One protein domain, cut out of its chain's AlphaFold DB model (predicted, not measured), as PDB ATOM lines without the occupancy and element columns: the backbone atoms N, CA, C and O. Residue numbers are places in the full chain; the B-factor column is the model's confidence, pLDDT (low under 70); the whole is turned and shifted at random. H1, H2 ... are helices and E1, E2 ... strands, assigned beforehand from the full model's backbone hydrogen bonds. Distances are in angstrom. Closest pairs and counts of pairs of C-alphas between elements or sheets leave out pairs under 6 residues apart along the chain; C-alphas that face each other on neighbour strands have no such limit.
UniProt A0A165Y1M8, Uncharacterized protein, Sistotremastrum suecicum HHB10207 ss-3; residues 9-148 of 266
ATOM      1  N   LYS A   9     267.448 260.219 302.094       96.06
ATOM      2  CA  LYS A   9     267.280 258.844 302.560       96.06
ATOM      3  C   LYS A   9     267.776 257.892 301.483       96.06
ATOM      4  O   LYS A   9     267.398 258.031 300.323       96.06
ATOM      5  N   GLN A  10     268.600 256.924 301.865       95.19
ATOM      6  CA  GLN A  10     268.925 255.797 300.996       95.19
ATOM      7  C   GLN A  10     267.896 254.688 301.213       95.19
ATOM      8  O   GLN A  10     267.598 254.345 302.357       95.19
ATOM      9  N   GLY A  11     267.313 254.191 300.125       90.50
ATOM     10  CA  GLY A  11     266.474 252.997 300.135       90.50
ATOM     11  C   GLY A  11     267.308 251.721 300.241       90.50
ATOM     12  O   GLY A  11     268.526 251.746 300.055       90.50
ATOM     13  N   ASP A  12     266.642 250.597 300.497       88.94
ATOM     14  CA  ASP A  12     267.287 249.278 300.603       88.94
ATOM     15  C   ASP A  12     267.957 248.846 299.286       88.94
ATOM     16  O   ASP A  12     268.917 248.081 299.275       88.94
ATOM     17  N   ASP A  13     267.489 249.396 298.165       83.56
ATOM     18  CA  ASP A  13     268.035 249.220 296.818       83.56
ATOM     19  C   ASP A  13     269.207 250.168 296.496       83.56
ATOM     20  O   ASP A  13     269.689 250.222 295.361       83.56
ATOM     21  N   GLY A  14     269.667 250.939 297.483       89.56
ATOM     22  CA  GLY A  14     270.754 251.900 297.343       89.56
ATOM     23  C   GLY A  14     270.356 253.211 296.660       89.56
ATOM     24  O   GLY A  14     271.214 254.089 296.527       89.56
ATOM     25  N   LEU A  15     269.090 253.379 296.257       90.25
ATOM     26  CA  LEU A  15     268.605 254.599 295.614       90.25
ATOM     27  C   LEU A  15     268.471 255.744 296.620       90.25
ATOM     28  O   LEU A  15     268.147 255.536 297.786       90.25
ATOM     29  N   ILE A  16     268.696 256.971 296.155       94.38
ATOM     30  CA  ILE A  16     268.624 258.170 296.992       94.38
ATOM     31  C   ILE A  16     267.285 258.873 296.782       94.38
ATOM     32  O   ILE A  16     266.911 259.213 295.659       94.38
ATOM     33  N   PHE A  17     266.592 259.133 297.880       95.12
ATOM     34  CA  PHE A  17     265.319 259.838 297.946       95.12
ATOM     35  C   PHE A  17     265.477 261.122 298.749       95.12
ATOM     36  O   PHE A  17     266.234 261.168 299.720       95.12
ATOM     37  N   ILE A  18     264.750 262.164 298.358       96.06
ATOM     38  CA  ILE A  18     264.724 263.436 299.078       96.06
ATOM     39  C   ILE A  18     263.533 263.434 300.031       96.06
ATOM     40  O   ILE A  18     262.388 263.292 299.605       96.06
ATOM     41  N   THR A  19     263.812 263.594 301.321       95.50
ATOM     42  CA  THR A  19     262.801 263.625 302.390       95.50
ATOM     43  C   THR A  19     262.380 265.047 302.753       95.50
ATOM     44  O   THR A  19     261.229 265.263 303.114       95.50
ATOM     45  N   ASP A  20     263.284 266.019 302.605       94.19
ATOM     46  CA  ASP A  20     263.017 267.447 302.801       94.19
ATOM     47  C   ASP A  20     263.542 268.231 301.594       94.19
ATOM     48  O   ASP A  20     264.737 268.505 301.443       94.19
ATOM     49  N   PHE A  21     262.622 268.556 300.689       90.12
ATOM     50  CA  PHE A  21     262.954 269.199 299.427       90.12
ATOM     51  C   PHE A  21     263.446 270.653 299.587       90.12
ATOM     52  O   PHE A  21     264.476 270.988 298.994       90.12
ATOM     53  N   PRO A  22     262.806 271.524 300.397       89.62
ATOM     54  CA  PRO A  22     263.358 272.839 300.722       89.62
ATOM     55  C   PRO A  22     264.787 272.805 301.279       89.62
ATOM     56  O   PRO A  22     265.629 273.563 300.793       89.62
ATOM     57  N   ALA A  23     265.076 271.926 302.246       91.69
ATOM     58  CA  ALA A  23     266.418 271.807 302.817       91.69
ATOM     59  C   ALA A  23     267.435 271.305 301.781       91.69
ATOM     60  O   ALA A  23     268.543 271.836 301.688       91.69
ATOM     61  N   PHE A  24     267.043 270.334 300.947       93.62
ATOM     62  CA  PHE A  24     267.878 269.844 299.852       93.62
ATOM     63  C   PHE A  24     268.259 270.961 298.870       93.62
ATOM     64  O   PHE A  24     269.440 271.098 298.544       93.62
ATOM     65  N   LEU A  25     267.297 271.784 298.435       88.38
ATOM     66  CA  LEU A  25     267.536 272.875 297.478       88.38
ATOM     67  C   LEU A  25     268.476 273.967 297.998       88.38
ATOM     68  O   LEU A  25     269.122 274.634 297.197       88.38
ATOM     69  N   GLN A  26     268.536 274.166 299.314       87.81
ATOM     70  CA  GLN A  26     269.448 275.119 299.957       87.81
ATOM     71  C   GLN A  26     270.829 274.513 300.243       87.81
ATOM     72  O   GLN A  26     271.734 275.205 300.706       87.81
ATOM     73  N   SER A  27     270.993 273.211 300.008       91.56
ATOM     74  CA  SER A  27     272.219 272.491 300.312       91.56
ATOM     75  C   SER A  27     273.178 272.461 299.124       91.56
ATOM     76  O   SER A  27     272.773 272.451 297.964       91.56
ATOM     77  N   LYS A  28     274.464 272.259 299.422       90.44
ATOM     78  CA  LYS A  28     275.506 271.997 298.416       90.44
ATOM     79  C   LYS A  28     275.259 270.757 297.539       90.44
ATOM     80  O   LYS A  28     275.969 270.569 296.562       90.44
ATOM     81  N   TYR A  29     274.315 269.883 297.904       88.88
ATOM     82  CA  TYR A  29     273.977 268.678 297.133       88.88
ATOM     83  C   TYR A  29     273.028 268.975 295.972       88.88
ATOM     84  O   TYR A  29     272.895 268.154 295.066       88.88
ATOM     85  N   ALA A  30     272.363 270.133 295.999       86.69
ATOM     86  CA  ALA A  30     271.634 270.615 294.844       86.69
ATOM     87  C   ALA A  30     272.602 271.099 293.753       86.69
ATOM     88  O   ALA A  30     272.274 270.997 292.576       86.69
ATOM     89  N   ASP A  31     273.789 271.587 294.102       79.25
ATOM     90  CA  ASP A  31     274.764 272.156 293.167       79.25
ATOM     91  C   ASP A  31     275.651 271.092 292.481       79.25
ATOM     92  O   ASP A  31     275.901 270.034 293.059       79.25
ATOM     93  N   PRO A  32     276.173 271.341 291.260       77.50
ATOM     94  CA  PRO A  32     276.097 272.586 290.497       77.50
ATOM     95  C   PRO A  32     274.902 272.666 289.534       77.50
ATOM     96  O   PRO A  32     274.391 271.672 289.014       77.50
ATOM     97  N   ILE A  33     274.509 273.902 289.235       78.50
ATOM     98  CA  ILE A  33     273.617 274.236 288.122       78.50
ATOM     99  C   ILE A  33     274.331 273.921 286.802       78.50
ATOM    100  O   ILE A  33     275.551 274.053 286.682       78.50
ATOM    101  N   GLY A  34     273.572 273.483 285.800       76.38
ATOM    102  CA  GLY A  34     274.099 273.193 284.474       76.38
ATOM    103  C   GLY A  34     274.799 274.404 283.851       76.38
ATOM    104  O   GLY A  34     274.444 275.556 284.089       76.38
ATOM    105  N   THR A  35     275.806 274.138 283.026       78.69
ATOM    106  CA  THR A  35     276.674 275.176 282.453       78.69
ATOM    107  C   THR A  35     276.065 275.919 281.266       78.69
ATOM    108  O   THR A  35     276.594 276.963 280.900       78.69
ATOM    109  N   SER A  36     274.977 275.417 280.671       79.81
ATOM    110  CA  SER A  36     274.342 276.042 279.507       79.81
ATOM    111  C   SER A  36     273.548 277.297 279.875       79.81
ATOM    112  O   SER A  36     272.923 277.364 280.935       79.81
ATOM    113  N   ASP A  37     273.499 278.261 278.954       76.25
ATOM    114  CA  ASP A  37     272.733 279.502 279.131       76.25
ATOM    115  C   ASP A  37     271.245 279.228 279.357       76.25
ATOM    116  O   ASP A  37     270.609 279.853 280.205       76.25
ATOM    117  N   VAL A  38     270.702 278.212 278.676       76.50
ATOM    118  CA  VAL A  38     269.326 277.743 278.884       76.50
ATOM    119  C   VAL A  38     269.108 277.342 280.341       76.50
ATOM    120  O   VAL A  38     268.137 277.782 280.943       76.50
ATOM    121  N   ASN A  39     270.015 276.568 280.937       76.12
ATOM    122  CA  ASN A  39     269.881 276.101 282.317       76.12
ATOM    123  C   ASN A  39     270.069 277.242 283.328       76.12
ATOM    124  O   ASN A  39     269.364 277.301 284.335       76.12
ATOM    125  N   ARG A  40     270.984 278.172 283.038       76.81
ATOM    126  CA  ARG A  40     271.244 279.363 283.860       76.81
ATOM    127  C   ARG A  40     270.115 280.389 283.808       76.81
ATOM    128  O   ARG A  40     269.887 281.084 284.790       76.81
ATOM    129  N   SER A  41     269.346 280.446 282.720       76.31
ATOM    130  CA  SER A  41     268.162 281.319 282.649       76.31
ATOM    131  C   SER A  41     267.122 281.003 283.736       76.31
ATOM    132  O   SER A  41     266.367 281.879 284.150       76.31
ATOM    133  N   TRP A  42     267.139 279.769 284.254       73.81
ATOM    134  CA  TRP A  42     266.297 279.317 285.358       73.81
ATOM    135  C   TRP A  42     266.937 279.509 286.742       73.81
ATOM    136  O   TRP A  42     266.248 279.326 287.743       73.81
ATOM    137  N   SER A  43     268.235 279.823 286.850       66.94
ATOM    138  CA  SER A  43     268.953 279.954 288.126       66.94
ATOM    139  C   SER A  43     268.790 281.328 288.768       66.94
ATOM    140  O   SER A  43     269.649 282.190 288.654       66.94
ATOM    141  N   SER A  44     267.666 281.516 289.452       54.50
ATOM    142  CA  SER A  44     267.582 282.043 290.824       54.50
ATOM    143  C   SER A  44     268.495 283.197 291.287       54.50
ATOM    144  O   SER A  44     268.879 283.215 292.453       54.50
ATOM    145  N   SER A  45     268.790 284.204 290.471       52.84
ATOM    146  CA  SER A  45     269.036 285.565 290.993       52.84
ATOM    147  C   SER A  45     267.941 286.555 290.596       52.84
ATOM    148  O   SER A  45     267.912 287.679 291.087       52.84
ATOM    149  N   SER A  46     266.985 286.137 289.766       54.03
ATOM    150  CA  SER A  46     265.857 286.962 289.366       54.03
ATOM    151  C   SER A  46     264.622 286.622 290.204       54.03
ATOM    152  O   SER A  46     264.206 285.462 290.300       54.03
ATOM    153  N   SER A  47     263.999 287.645 290.793       62.91
ATOM    154  CA  SER A  47     262.622 287.603 291.324       62.91
ATOM    155  C   SER A  47     261.672 286.821 290.405       62.91
ATOM    156  O   SER A  47     260.840 286.049 290.875       62.91
ATOM    157  N   THR A  48     261.929 286.892 289.099       67.88
ATOM    158  CA  THR A  48     261.282 286.165 288.008       67.88
ATOM    159  C   THR A  48     261.081 284.669 288.252       67.88
ATOM    160  O   THR A  48     260.024 284.158 287.897       67.88
ATOM    161  N   SER A  49     262.028 283.940 288.857       72.75
ATOM    162  CA  SER A  49     261.846 282.488 289.073       72.75
ATOM    163  C   SER A  49     260.813 282.192 290.163       72.75
ATOM    164  O   SER A  49     259.966 281.316 290.001       72.75
ATOM    165  N   ASN A  50     260.842 282.944 291.266       80.38
ATOM    166  CA  ASN A  50     259.847 282.806 292.330       80.38
ATOM    167  C   ASN A  50     258.480 283.333 291.889       80.38
ATOM    168  O   ASN A  50     257.464 282.723 292.222       80.38
ATOM    169  N   ASP A  51     258.451 284.415 291.114       82.50
ATOM    170  CA  ASP A  51     257.220 284.962 290.546       82.50
ATOM    171  C   ASP A  51     256.601 283.985 289.544       82.50
ATOM    172  O   ASP A  51     255.406 283.710 289.619       82.50
ATOM    173  N   PHE A  52     257.418 283.360 288.689       80.69
ATOM    174  CA  PHE A  52     256.978 282.285 287.804       80.69
ATOM    175  C   PHE A  52     256.412 281.101 288.588       80.69
ATOM    176  O   PHE A  52     255.335 280.623 288.253       80.69
ATOM    177  N   ILE A  53     257.088 280.638 289.645       82.19
ATOM    178  CA  ILE A  53     256.587 279.525 290.466       82.19
ATOM    179  C   ILE A  53     255.243 279.887 291.102       82.19
ATOM    180  O   ILE A  53     254.307 279.097 291.037       82.19
ATOM    181  N   ARG A  54     255.123 281.083 291.685       85.06
ATOM    182  CA  ARG A  54     253.870 281.559 292.291       85.06
ATOM    183  C   ARG A  54     252.750 281.697 291.263       85.06
ATOM    184  O   ARG A  54     251.606 281.400 291.580       85.06
ATOM    185  N   PHE A  55     253.081 282.131 290.051       84.06
ATOM    186  CA  PHE A  55     252.127 282.323 288.965       84.06
ATOM    187  C   PHE A  55     251.681 281.000 288.326       84.06
ATOM    188  O   PHE A  55     250.488 280.762 288.171       84.06
ATOM    189  N   ALA A  56     252.628 280.134 287.959       73.56
ATOM    190  CA  ALA A  56     252.374 278.892 287.233       73.56
ATOM    191  C   ALA A  56     251.964 277.732 288.152       73.56
ATOM    192  O   ALA A  56     251.236 276.838 287.725       73.56
ATOM    193  N   PHE A  57     252.402 277.747 289.414       83.38
ATOM    194  CA  PHE A  57     252.131 276.700 290.402       83.38
ATOM    195  C   PHE A  57     251.581 277.277 291.722       83.38
ATOM    196  O   PHE A  57     252.126 276.994 292.792       83.38
ATOM    197  N   PRO A  58     250.483 278.059 291.691       83.69
ATOM    198  CA  PRO A  58     249.984 278.782 292.865       83.69
ATOM    199  C   PRO A  58     249.581 277.848 294.012       83.69
ATOM    200  O   PRO A  58     249.797 278.163 295.178       83.69
ATOM    201  N   SER A  59     249.022 276.683 293.684       86.56
ATOM    202  CA  SER A  59     248.565 275.691 294.662       86.56
ATOM    203  C   SER A  59     249.654 274.705 295.088       86.56
ATOM    204  O   SER A  59     249.462 273.989 296.065       86.56
ATOM    205  N   ARG A  60     250.770 274.633 294.348       83.19
ATOM    206  CA  ARG A  60     251.849 273.647 294.540       83.19
ATOM    207  C   ARG A  60     253.238 274.238 294.250       83.19
ATOM    208  O   ARG A  60     253.909 273.832 293.295       83.19
ATOM    209  N   PRO A  61     253.693 275.217 295.052       84.06
ATOM    210  CA  PRO A  61     254.985 275.872 294.843       84.06
ATOM    211  C   PRO A  61     256.180 274.914 294.996       84.06
ATOM    212  O   PRO A  61     257.244 275.161 294.431       84.06
ATOM    213  N   ASP A  62     256.009 273.813 295.730       83.50
ATOM    214  CA  ASP A  62     256.939 272.685 295.830       83.50
ATOM    215  C   ASP A  62     257.223 272.053 294.457       83.50
ATOM    216  O   ASP A  62     258.384 271.919 294.065       83.50
ATOM    217  N   VAL A  63     256.174 271.767 293.680       84.94
ATOM    218  CA  VAL A  63     256.297 271.215 292.319       84.94
ATOM    219  C   VAL A  63     256.956 272.214 291.388       84.94
ATOM    220  O   VAL A  63     257.823 271.838 290.603       84.94
ATOM    221  N   GLY A  64     256.595 273.495 291.493       86.38
ATOM    222  CA  GLY A  64     257.229 274.544 290.696       86.38
ATOM    223  C   GLY A  64     258.733 274.644 290.961       86.38
ATOM    224  O   GLY A  64     259.526 274.734 290.026       86.38
ATOM    225  N   ARG A  65     259.153 274.544 292.227       88.31
ATOM    226  CA  ARG A  65     260.576 274.498 292.599       88.31
ATOM    227  C   ARG A  65     261.282 273.257 292.050       88.31
ATOM    228  O   ARG A  65     262.406 273.372 291.568       88.31
ATOM    229  N   LEU A  66     260.632 272.094 292.072       89.50
ATOM    230  CA  LEU A  66     261.154 270.854 291.485       89.50
ATOM    231  C   LEU A  66     261.289 270.953 289.965       89.50
ATOM    232  O   LEU A  66     262.312 270.558 289.404       89.50
ATOM    233  N   PHE A  67     260.305 271.552 289.299       87.38
ATOM    234  CA  PHE A  67     260.364 271.840 287.873       87.38
ATOM    235  C   PHE A  67     261.566 272.732 287.534       87.38
ATOM    236  O   PHE A  67     262.365 272.380 286.665       87.38
ATOM    237  N   VAL A  68     261.739 273.843 288.257       87.00
ATOM    238  CA  VAL A  68     262.877 274.755 288.072       87.00
ATOM    239  C   VAL A  68     264.206 274.041 288.338       87.00
ATOM    240  O   VAL A  68     265.115 274.129 287.514       87.00
ATOM    241  N   TYR A  69     264.308 273.260 289.419       90.25
ATOM    242  CA  TYR A  69     265.495 272.454 289.719       90.25
ATOM    243  C   TYR A  69     265.865 271.515 288.560       90.25
ATOM    244  O   TYR A  69     267.031 271.452 288.159       90.25
ATOM    245  N   ASN A  70     264.876 270.817 287.994       90.62
ATOM    246  CA  ASN A  70     265.081 269.898 286.876       90.62
ATOM    247  C   ASN A  70     265.497 270.641 285.596       90.62
ATOM    248  O   ASN A  70     266.366 270.158 284.870       90.62
ATOM    249  N   LYS A  71     264.933 271.826 285.323       86.50
ATOM    250  CA  LYS A  71     265.311 272.658 284.163       86.50
ATOM    251  C   LYS A  71     266.711 273.253 284.272       86.50
ATOM    252  O   LYS A  71     267.379 273.416 283.260       86.50
ATOM    253  N   GLN A  72     267.183 273.514 285.482       87.25
ATOM    254  CA  GLN A  72     268.529 274.025 285.735       87.25
ATOM    255  C   GLN A  72     269.642 272.992 285.510       87.25
ATOM    256  O   GLN A  72     270.815 273.352 285.569       87.25
ATOM    257  N   ARG A  73     269.338 271.707 285.303       87.12
ATOM    258  CA  ARG A  73     270.352 270.638 285.259       87.12
ATOM    259  C   ARG A  73     270.288 269.880 283.943       87.12
ATOM    260  O   ARG A  73     269.218 269.663 283.382       87.12
ATOM    261  N   SER A  74     271.437 269.435 283.448       86.00
ATOM    262  CA  SER A  74     271.517 268.627 282.223       86.00
ATOM    263  C   SER A  74     271.457 267.127 282.493       86.00
ATOM    264  O   SER A  74     271.008 266.381 281.632       86.00
ATOM    265  N   SER A  75     271.906 266.686 283.670       88.38
ATOM    266  CA  SER A  75     272.123 265.268 283.962       88.38
ATOM    267  C   SER A  75     271.424 264.767 285.214       88.38
ATOM    268  O   SER A  75     271.176 263.577 285.289       88.38
ATOM    269  N   GLN A  76     271.096 265.619 286.185       91.56
ATOM    270  CA  GLN A  76     270.468 265.203 287.440       91.56
ATOM    271  C   GLN A  76     269.016 265.671 287.504       91.56
ATOM    272  O   GLN A  76     268.687 266.779 287.066       91.56
ATOM    273  N   ARG A  77     268.144 264.815 288.024       92.19
ATOM    274  CA  ARG A  77     266.702 265.036 288.120       92.19
ATOM    275  C   ARG A  77     266.179 264.558 289.464       92.19
ATOM    276  O   ARG A  77     266.750 263.664 290.084       92.19
ATOM    277  N   ILE A  78     265.061 265.143 289.871       93.75
ATOM    278  CA  ILE A  78     264.243 264.660 290.977       93.75
ATOM    279  C   ILE A  78     262.898 264.259 290.405       93.75
ATOM    280  O   ILE A  78     262.258 265.053 289.710       93.75
ATOM    281  N   CYS A  79     262.481 263.033 290.702       92.50
ATOM    282  CA  CYS A  79     261.183 262.551 290.273       92.50
ATOM    283  C   CYS A  79     260.063 263.257 291.057       92.50
ATOM    284  O   CYS A  79     260.071 263.189 292.285       92.50
ATOM    285  N   PRO A  80     259.077 263.891 290.398       90.38
ATOM    286  CA  PRO A  80     257.963 264.548 291.086       90.38
ATOM    287  C   PRO A  80     256.982 263.583 291.772       90.38
ATOM    288  O   PRO A  80     256.212 264.033 292.609       90.38
ATOM    289  N   SER A  81     256.992 262.294 291.416       90.00
ATOM    290  CA  SER A  81     256.145 261.262 292.040       90.00
ATOM    291  C   SER A  81     256.776 260.740 293.330       90.00
ATOM    292  O   SER A  81     256.193 260.849 294.400       90.00
ATOM    293  N   CYS A  82     258.007 260.220 293.246       92.00
ATOM    294  CA  CYS A  82     258.637 259.515 294.365       92.00
ATOM    295  C   CYS A  82     259.781 260.282 295.045       92.00
ATOM    296  O   CYS A  82     260.414 259.750 295.952       92.00
ATOM    297  N   HIS A  83     260.110 261.495 294.587       94.12
ATOM    298  CA  HIS A  83     261.240 262.305 295.070       94.12
ATOM    299  C   HIS A  83     262.613 261.610 295.020       94.12
ATOM    300  O   HIS A  83     263.558 262.023 295.695       94.12
ATOM    301  N   ARG A  84     262.760 260.575 294.183       93.94
ATOM    302  CA  ARG A  84     264.057 259.957 293.884       93.94
ATOM    303  C   ARG A  84     264.960 260.965 293.179       93.94
ATOM    304  O   ARG A  84     264.561 261.545 292.169       93.94
ATOM    305  N   LEU A  85     266.183 261.111 293.675       93.88
ATOM    306  CA  LEU A  85     267.275 261.813 293.011       93.88
ATOM    307  C   LEU A  85     267.989 260.824 292.082       93.88
ATOM    308  O   LEU A  85     268.490 259.796 292.534       93.88
ATOM    309  N   TYR A  86     268.023 261.111 290.785       91.88
ATOM    310  CA  TYR A  86     268.589 260.205 289.782       91.88
ATOM    311  C   TYR A  86     269.344 260.974 288.697       91.88
ATOM    312  O   TYR A  86     269.138 262.178 288.502       91.88
ATOM    313  N   ARG A  87     270.245 260.286 287.994       91.06
ATOM    314  CA  ARG A  87     270.851 260.795 286.766       91.06
ATOM    315  C   ARG A  87     270.037 260.348 285.563       91.06
ATOM    316  O   ARG A  87     269.508 259.248 285.513       91.06
ATOM    317  N   ILE A  88     269.951 261.209 284.565       88.06
ATOM    318  CA  ILE A  88     269.332 260.890 283.286       88.06
ATOM    319  C   ILE A  88     270.121 259.752 282.631       88.06
ATOM    320  O   ILE A  88     271.333 259.860 282.436       88.06
ATOM    321  N   GLY A  89     269.414 258.695 282.252       86.75
ATOM    322  CA  GLY A  89     269.976 257.437 281.782       86.75
ATOM    323  C   GLY A  89     270.188 256.405 282.889       86.75
ATOM    324  O   GLY A  89     270.498 255.264 282.559       86.75
ATOM    325  N   ASP A  90     269.989 256.752 284.166       83.19
ATOM    326  CA  ASP A  90     269.861 255.736 285.211       83.19
ATOM    327  C   ASP A  90     268.605 254.922 284.888       83.19
ATOM    328  O   ASP A  90     267.520 255.486 284.723       83.19
ATOM    329  N   GLY A  91     268.754 253.602 284.758       70.56
ATOM    330  CA  GLY A  91     267.634 252.710 284.474       70.56
ATOM    331  C   GLY A  91     266.462 252.916 285.444       70.56
ATOM    332  O   GLY A  91     266.633 253.291 286.616       70.56
ATOM    333  N   SER A  92     265.255 252.677 284.926       62.62
ATOM    334  CA  SER A  92     264.004 252.683 285.689       62.62
ATOM    335  C   SER A  92     264.107 251.792 286.936       62.62
ATOM    336  O   SER A  92     264.855 250.822 286.944       62.62
ATOM    337  N   HIS A  93     263.378 252.160 287.994       56.75
ATOM    338  CA  HIS A  93     263.392 251.556 289.335       56.75
ATOM    339  C   HIS A  93     263.874 250.092 289.476       56.75
ATOM    340  O   HIS A  93     263.295 249.174 288.908       56.75
ATOM    341  N   ALA A  94     264.836 249.951 290.399       45.34
ATOM    342  CA  ALA A  94     265.118 248.820 291.288       45.34
ATOM    343  C   ALA A  94     265.654 247.503 290.688       45.34
ATOM    344  O   ALA A  94     264.932 246.687 290.125       45.34
ATOM    345  N   GLY A  95     266.938 247.241 290.964       43.62
ATOM    346  CA  GLY A  95     267.495 245.891 291.153       43.62
ATOM    347  C   GLY A  95     267.769 245.059 289.901       43.62
ATOM    348  O   GLY A  95     268.661 244.215 289.915       43.62
ATOM    349  N   VAL A  96     267.074 245.324 288.801       42.91
ATOM    350  CA  VAL A  96     267.379 244.733 287.503       42.91
ATOM    351  C   VAL A  96     268.103 245.807 286.712       42.91
ATOM    352  O   VAL A  96     267.525 246.853 286.426       42.91
ATOM    353  N   GLN A  97     269.375 245.581 286.377       44.19
ATOM    354  CA  GLN A  97     270.054 246.359 285.341       44.19
ATOM    355  C   GLN A  97     269.332 246.107 284.013       44.19
ATOM    356  O   GLN A  97     269.787 245.337 283.170       44.19
ATOM    357  N   LEU A  98     268.161 246.708 283.832       42.88
ATOM    358  CA  LEU A  98     267.570 246.815 282.521       42.88
ATOM    359  C   LEU A  98     268.468 247.800 281.772       42.88
ATOM    360  O   LEU A  98     268.684 248.911 282.271       42.88
ATOM    361  N   PRO A  99     269.058 247.399 280.634       49.09
ATOM    362  CA  PRO A  99     269.847 248.317 279.835       49.09
ATOM    363  C   PRO A  99     268.955 249.514 279.531       49.09
ATOM    364  O   PRO A  99     267.881 249.341 278.952       49.09
ATOM    365  N   ALA A 100     269.382 250.695 279.986       54.03
ATOM    366  CA  ALA A 100     268.658 251.936 279.772       54.03
ATOM    367  C   ALA A 100     268.382 252.051 278.275       54.03
ATOM    368  O   ALA A 100     269.307 252.202 277.467       54.03
ATOM    369  N   ARG A 101     267.117 251.890 277.882       57.75
ATOM    370  CA  ARG A 101     266.759 252.027 276.475       57.75
ATOM    371  C   ARG A 101     266.866 253.509 276.128       57.75
ATOM    372  O   ARG A 101     266.650 254.377 276.970       57.75
ATOM    373  N   CYS A 102     267.209 253.816 274.878       52.47
ATOM    374  CA  CYS A 102     267.304 255.201 274.398       52.47
ATOM    375  C   CYS A 102     266.007 255.998 274.676       52.47
ATOM    376  O   CYS A 102     266.054 257.189 274.984       52.47
ATOM    377  N   THR A 103     264.866 255.302 274.660       59.44
ATOM    378  CA  THR A 103     263.536 255.813 275.009       59.44
ATOM    379  C   THR A 103     263.462 256.345 276.439       59.44
ATOM    380  O   THR A 103     262.993 257.462 276.642       59.44
ATOM    381  N   ASP A 104     264.024 255.621 277.410       71.25
ATOM    382  CA  ASP A 104     263.951 255.968 278.834       71.25
ATOM    383  C   ASP A 104     264.702 257.277 279.107       71.25
ATOM    384  O   ASP A 104     264.272 258.119 279.893       71.25
ATOM    385  N   ARG A 105     265.817 257.498 278.399       80.62
ATOM    386  CA  ARG A 105     266.601 258.733 278.506       80.62
ATOM    387  C   ARG A 105     265.809 259.946 278.019       80.62
ATOM    388  O   ARG A 105     265.780 260.969 278.702       80.62
ATOM    389  N   ALA A 106     265.217 259.856 276.828       77.88
ATOM    390  CA  ALA A 106     264.442 260.950 276.247       77.88
ATOM    391  C   ALA A 106     263.227 261.288 277.125       77.88
ATOM    392  O   ALA A 106     262.986 262.455 277.439       77.88
ATOM    393  N   GLU A 107     262.538 260.257 277.612       76.94
ATOM    394  CA  GLU A 107     261.397 260.377 278.515       76.94
ATOM    395  C   GLU A 107     261.780 261.060 279.837       76.94
ATOM    396  O   GLU A 107     261.118 262.008 280.265       76.94
ATOM    397  N   GLN A 108     262.895 260.655 280.451       85.12
ATOM    398  CA  GLN A 108     263.422 261.276 281.670       85.12
ATOM    399  C   GLN A 108     263.789 262.753 281.463       85.12
ATOM    400  O   GLN A 108     263.564 263.576 282.355       85.12
ATOM    401  N   ILE A 109     264.344 263.114 280.300       82.62
ATOM    402  CA  ILE A 109     264.654 264.511 279.954       82.62
ATOM    403  C   ILE A 109     263.368 265.331 279.841       82.62
ATOM    404  O   ILE A 109     263.316 266.456 280.350       82.62
ATOM    405  N   GLN A 110     262.354 264.779 279.173       79.06
ATOM    406  CA  GLN A 110     261.115 265.482 278.864       79.06
ATOM    407  C   GLN A 110     260.215 265.637 280.091       79.06
ATOM    408  O   GLN A 110     259.681 266.721 280.329       79.06
ATOM    409  N   THR A 111     260.061 264.573 280.874       80.56
ATOM    410  CA  THR A 111     259.041 264.492 281.930       80.56
ATOM    411  C   THR A 111     259.606 264.671 283.331       80.56
ATOM    412  O   THR A 111     258.882 265.070 284.241       80.56
ATOM    413  N   GLY A 112     260.904 264.406 283.522       86.00
ATOM    414  CA  GLY A 112     261.523 264.381 284.845       86.00
ATOM    415  C   GLY A 112     261.053 263.217 285.721       86.00
ATOM    416  O   GLY A 112     261.298 263.236 286.924       86.00
ATOM    417  N   LEU A 113     260.374 262.215 285.153       88.19
ATOM    418  CA  LEU A 113     259.993 260.990 285.851       88.19
ATOM    419  C   LEU A 113     261.133 259.974 285.773       88.19
ATOM    420  O   LEU A 113     261.810 259.876 284.756       88.19
ATOM    421  N   CYS A 114     261.360 259.219 286.849       87.75
ATOM    422  CA  CYS A 114     262.460 258.252 286.923       87.75
ATOM    423  C   CYS A 114     262.115 256.875 286.327       87.75
ATOM    424  O   CYS A 114     262.989 256.015 286.269       87.75
ATOM    425  N   GLY A 115     260.866 256.651 285.909       84.81
ATOM    426  CA  GLY A 115     260.436 255.420 285.250       84.81
ATOM    427  C   GLY A 115     258.917 255.266 285.170       84.81
ATOM    428  O   GLY A 115     258.162 256.064 285.732       84.81
ATOM    429  N   TYR A 116     258.488 254.185 284.512       79.12
ATOM    430  CA  TYR A 116     257.086 253.910 284.175       79.12
ATOM    431  C   TYR A 116     256.133 253.841 285.386       79.12
ATOM    432  O   TYR A 116     254.995 254.291 285.308       79.12
ATOM    433  N   ALA A 117     256.578 253.332 286.537       81.44
ATOM    434  CA  ALA A 117     255.724 253.261 287.728       81.44
ATOM    435  C   ALA A 117     255.312 254.659 288.235       81.44
ATOM    436  O   ALA A 117     254.132 254.925 288.439       81.44
ATOM    437  N   CYS A 118     256.270 255.584 288.346       84.31
ATOM    438  CA  CYS A 118     256.016 256.981 288.725       84.31
ATOM    439  C   CYS A 118     255.157 257.728 287.706       84.31
ATOM    440  O   CYS A 118     254.448 258.677 288.012       84.31
ATOM    441  N   ALA A 119     255.250 257.294 286.468       77.88
ATOM    442  CA  ALA A 119     254.475 257.765 285.351       77.88
ATOM    443  C   ALA A 119     253.003 257.347 285.405       77.88
ATOM    444  O   ALA A 119     252.124 258.171 285.151       77.88
ATOM    445  N   VAL A 120     252.738 256.092 285.776       73.88
ATOM    446  CA  VAL A 120     251.395 255.587 286.093       73.88
ATOM    447  C   VAL A 120     250.801 256.336 287.276       73.88
ATOM    448  O   VAL A 120     249.672 256.813 287.180       73.88
ATOM    449  N   ASP A 121     251.579 256.494 288.343       78.94
ATOM    450  CA  ASP A 121     251.179 257.223 289.549       78.94
ATOM    451  C   ASP A 121     250.802 258.680 289.235       78.94
ATOM    452  O   ASP A 121     249.752 259.172 289.636       78.94
ATOM    453  N   MET A 122     251.590 259.333 288.377       77.69
ATOM    454  CA  MET A 122     251.327 260.691 287.891       77.69
ATOM    455  C   MET A 122     250.300 260.757 286.752       77.69
ATOM    456  O   MET A 122     250.122 261.830 286.172       77.69
ATOM    457  N   GLY A 123     249.635 259.639 286.421       76.44
ATOM    458  CA  GLY A 123     248.669 259.509 285.322       76.44
ATOM    459  C   GLY A 123     249.171 260.074 283.991       76.44
ATOM    460  O   GLY A 123     248.396 260.473 283.123       76.44
ATOM    461  N   ALA A 124     250.492 260.080 283.819       67.25
ATOM    462  CA  ALA A 124     251.199 260.587 282.655       67.25
ATOM    463  C   ALA A 124     251.399 259.500 281.586       67.25
ATOM    464  O   ALA A 124     252.032 259.754 280.568       67.25
ATOM    465  N   THR A 125     250.845 258.299 281.770       59.12
ATOM    466  CA  THR A 125     251.019 257.135 280.875       59.12
ATOM    467  C   THR A 125     250.699 257.433 279.411       59.12
ATOM    468  O   THR A 125     251.384 256.930 278.518       59.12
ATOM    469  N   GLY A 126     249.704 258.293 279.163       52.69
ATOM    470  CA  GLY A 126     249.335 258.744 277.820       52.69
ATOM    471  C   GLY A 126     250.372 259.659 277.157       52.69
ATOM    472  O   GLY A 126     250.480 259.655 275.939       52.69
ATOM    473  N   VAL A 127     251.162 260.402 277.939       51.28
ATOM    474  CA  VAL A 127     252.221 261.301 277.439       51.28
ATOM    475  C   VAL A 127     253.521 260.539 277.169       51.28
ATOM    476  O   VAL A 127     254.296 260.921 276.304       51.28
ATOM    477  N   LEU A 128     253.755 259.447 277.892       46.72
ATOM    478  CA  LEU A 128     255.035 258.727 277.900       46.72
ATOM    479  C   LEU A 128     255.117 257.630 276.845       46.72
ATOM    480  O   LEU A 128     256.197 257.184 276.485       46.72
ATOM    481  N   SER A 129     253.964 257.215 276.324       43.47
ATOM    482  CA  SER A 129     253.889 256.255 275.219       43.47
ATOM    483  C   SER A 129     254.074 256.920 273.847       43.47
ATOM    484  O   SER A 129     254.061 256.230 272.832       43.47
ATOM    485  N   MET A 130     254.210 258.251 273.801       42.78
ATOM    486  CA  MET A 130     254.352 259.018 272.565       42.78
ATOM    487  C   MET A 130     255.817 259.408 272.359       42.78
ATOM    488  O   MET A 130     256.451 259.971 273.250       42.78
ATOM    489  N   ALA A 131     256.362 259.133 271.171       43.06
ATOM    490  CA  ALA A 131     257.689 259.628 270.805       43.06
ATOM    491  C   ALA A 131     257.664 261.169 270.739       43.06
ATOM    492  O   ALA A 131     256.636 261.757 270.401       43.06
ATOM    493  N   SER A 132     258.787 261.851 270.999       40.91
ATOM    494  CA  SER A 132     258.853 263.326 270.954       40.91
ATOM    495  C   SER A 132     258.405 263.913 269.610       40.91
ATOM    496  O   SER A 132     257.882 265.019 269.554       40.91
ATOM    497  N   GLU A 133     258.578 263.148 268.535       39.16
ATOM    498  CA  GLU A 133     258.174 263.479 267.166       39.16
ATOM    499  C   GLU A 133     256.650 263.413 266.953       39.16
ATOM    500  O   GLU A 133     256.124 264.021 266.026       39.16
ATOM    501  N   GLN A 134     255.929 262.703 267.824       39.50
ATOM    502  CA  GLN A 134     254.471 262.546 267.783       39.50
ATOM    503  C   GLN A 134     253.742 263.616 268.609       39.50
ATOM    504  O   GLN A 134     252.514 263.669 268.604       39.50
ATOM    505  N   PHE A 135     254.477 264.481 269.312       43.66
ATOM    506  CA  PHE A 135     253.915 265.602 270.058       43.66
ATOM    507  C   PHE A 135     253.791 266.822 269.136       43.66
ATOM    508  O   PHE A 135     254.578 267.768 269.207       43.66
ATOM    509  N   THR A 136     252.835 266.778 268.203       50.78
ATOM    510  CA  THR A 136     252.666 267.853 267.218       50.78
ATOM    511  C   THR A 136     252.179 269.150 267.869       50.78
ATOM    512  O   THR A 136     251.591 269.169 268.959       50.78
ATOM    513  N   THR A 137     252.402 270.269 267.177       43.62
ATOM    514  CA  THR A 137     251.844 271.575 267.551       43.62
ATOM    515  C   THR A 137     250.318 271.510 267.662       43.62
ATOM    516  O   THR A 137     249.759 272.167 268.543       43.62
ATOM    517  N   GLU A 138     249.642 270.682 266.851       44.84
ATOM    518  CA  GLU A 138     248.201 270.442 266.983       44.84
ATOM    519  C   GLU A 138     247.838 269.733 268.291       44.84
ATOM    520  O   GLU A 138     246.877 270.140 268.937       44.84
ATOM    521  N   GLU A 139     248.605 268.737 268.738       49.28
ATOM    522  CA  GLU A 139     248.342 268.015 269.991       49.28
ATOM    523  C   GLU A 139     248.543 268.932 271.216       49.28
ATOM    524  O   GLU A 139     247.708 268.984 272.125       49.28
ATOM    525  N   CYS A 140     249.597 269.762 271.188       46.44
ATOM    526  CA  CYS A 140     249.813 270.849 272.150       46.44
ATOM    527  C   CYS A 140     248.664 271.868 272.140       46.44
ATOM    528  O   CYS A 140     248.208 272.312 273.199       46.44
ATOM    529  N   ALA A 141     248.195 272.260 270.953       48.22
ATOM    530  CA  ALA A 141     247.071 273.172 270.798       48.22
ATOM    531  C   ALA A 141     245.759 272.539 271.280       48.22
ATOM    532  O   ALA A 141     244.943 273.238 271.875       48.22
ATOM    533  N   ARG A 142     245.571 271.228 271.108       52.91
ATOM    534  CA  ARG A 142     244.394 270.474 271.557       52.91
ATOM    535  C   ARG A 142     244.327 270.398 273.080       52.91
ATOM    536  O   ARG A 142     243.320 270.800 273.655       52.91
ATOM    537  N   LEU A 143     245.437 270.049 273.735       46.62
ATOM    538  CA  LEU A 143     245.554 270.063 275.202       46.62
ATOM    539  C   LEU A 143     245.333 271.467 275.795       46.62
ATOM    540  O   LEU A 143     244.687 271.611 276.834       46.62
ATOM    541  N   ARG A 144     245.815 272.522 275.118       45.12
ATOM    542  CA  ARG A 144     245.542 273.924 275.497       45.12
ATOM    543  C   ARG A 144     244.080 274.318 275.260       45.12
ATOM    544  O   ARG A 144     243.490 274.997 276.093       45.12
ATOM    545  N   SER A 145     243.479 273.880 274.158       42.38
ATOM    546  CA  SER A 145     242.096 274.212 273.784       42.38
ATOM    547  C   SER A 145     241.066 273.533 274.686       42.38
ATOM    548  O   SER A 145     240.052 274.143 275.022       42.38
ATOM    549  N   ASP A 146     241.336 272.310 275.137       41.31
ATOM    550  CA  ASP A 146     240.475 271.588 276.079       41.31
ATOM    551  C   ASP A 146     240.526 272.183 277.498       41.31
ATOM    552  O   ASP A 146     239.556 272.076 278.255       41.31
ATOM    553  N   SER A 147     241.609 272.892 277.840       36.81
ATOM    554  CA  SER A 147     241.708 273.694 279.068       36.81
ATOM    555  C   SER A 147     240.862 274.979 278.982       36.81
ATOM    556  O   SER A 147     240.152 275.335 279.928       36.81
ATOM    557  N   VAL A 148     240.834 275.630 277.812       36.25
ATOM    558  CA  VAL A 148     240.077 276.873 277.582       36.25
ATOM    559  C   VAL A 148     238.574 276.614 277.419       36.25
ATOM    560  O   VAL A 148     237.763 277.354 277.980       36.25
TER     561      VAL A 148
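This is residues 9 to 148 of the 266 residues of an uncharacterized protein of Sistotremastrum suecicum HHB10207 ss-3 (UniProt A0A165Y1M8). A small antiparallel sheet of three short strands sits between two groups of mostly short helices: H1 to H4 on one side, with H4 next to the sheet and H3 packed on H4 farther out, and H5 to H7 on the other, with H5 next to the sheet. The last helix, H8, sticks out from this body as a free arm, residues 136 to 148, and the contacts between the helices are few. The printed part has 140 residues, with eight named helices and three named strands in the order E1 H1 H2 H3 H4 E2 E3 H5 H6 H7 H8, and the sheet runs E1 E3 E2. The class is mostly helix. The whole is compact, with a radius of gyration of the C-alphas of 15.8 A and spans of 45 by 36 by 29 A.

The first strand, E1, is residues 16 to 18, with C-alpha 16 at (268.624, 258.170, 296.992). H1 follows as residues 21 to 25 and H2 as residues 37 to 40. H3 is residues 47 to 56, 14.1 A from first to last C-alpha, and H4 is residues 61 to 71, 15.2 A, beginning at C-alpha 61 at (254.985, 275.872, 294.843). E2 is residues 76 to 78, and E3 is residues 84 to 87, 9.9 A long. H5 is residues 102 to 111, 14.5 A, H6 is residues 116 to 121, 8.6 A, and H7 is residues 125 to 128. H8, residues 137 to 148, is 16.3 A long and ends at C-alpha 148 at (240.077, 276.873, 277.582).

In the sheet E3 is the inner strand, and E1 and E2 are the edge strands. E1 and E3 are antiparallel at 126 degrees, with N 85 and O 16 2.8 A apart, within hydrogen-bond range. E2 and E3 form a hairpin, antiparallel at 160 degrees, with N 77 and O 86 at 2.9 A and N 86 and O 77 at 2.9 A. The pairing is staggered: E3 pairs with E1 over residues 84 to 85 and with E2 over residues 85 to 87. Residues 9 to 10 pair antiparallel with residues 16 to 17 of E1. H4 is on the sheet but only grazes it, with its residues 66 to 71; its closest C-alphas to E2 are those of Asn 70 and Arg 77, 5.3 A apart. H3 and H4 touch at a steep tilt of 62 degrees, opposite ways, and their closest C-alphas are those of Ile 53 and Gly 64, 5.0 A apart. H1 and H4 are close but not clearly touching, with the C-alphas of Phe 21 and Asp 62 closest at 7.8 A. H2 and H4 are also close but not clearly touching, with the C-alphas of Asn 39 and Lys 71 closest at 6.0 A. H5 is on the sheet and only grazes it, with its residues 105 to 111. H4 and H5 are near each other, with 6 pairs of C-alphas within 10 A. H5 and H7 are close but not clearly touching, with the C-alphas of Glu 107 and Leu 128 closest at 6.6 A. H6 and H7 only just touch, and only at the corner by their link, with 3 pairs of C-alphas within 8 A; the closest are those of Ala 119 and Thr 125, 5.7 A apart. H8 touches no helix. Each O i to N i+4 pair is within hydrogen-bond range in H1, H3, H4, H5, H6 and H8, while H2 and H7 are too short for such a pair.

The two C-alphas farthest apart are those of Asp 12 and Val 148, at 45.1 A. The printed part has no cut. The links H1 to H2, with 11 residues, and E3 to H5, with 14, are long. The mean pLDDT of the printed part is 74.2, and residues 43 to 48, 92 to 103 and 124 to 148 are under 70.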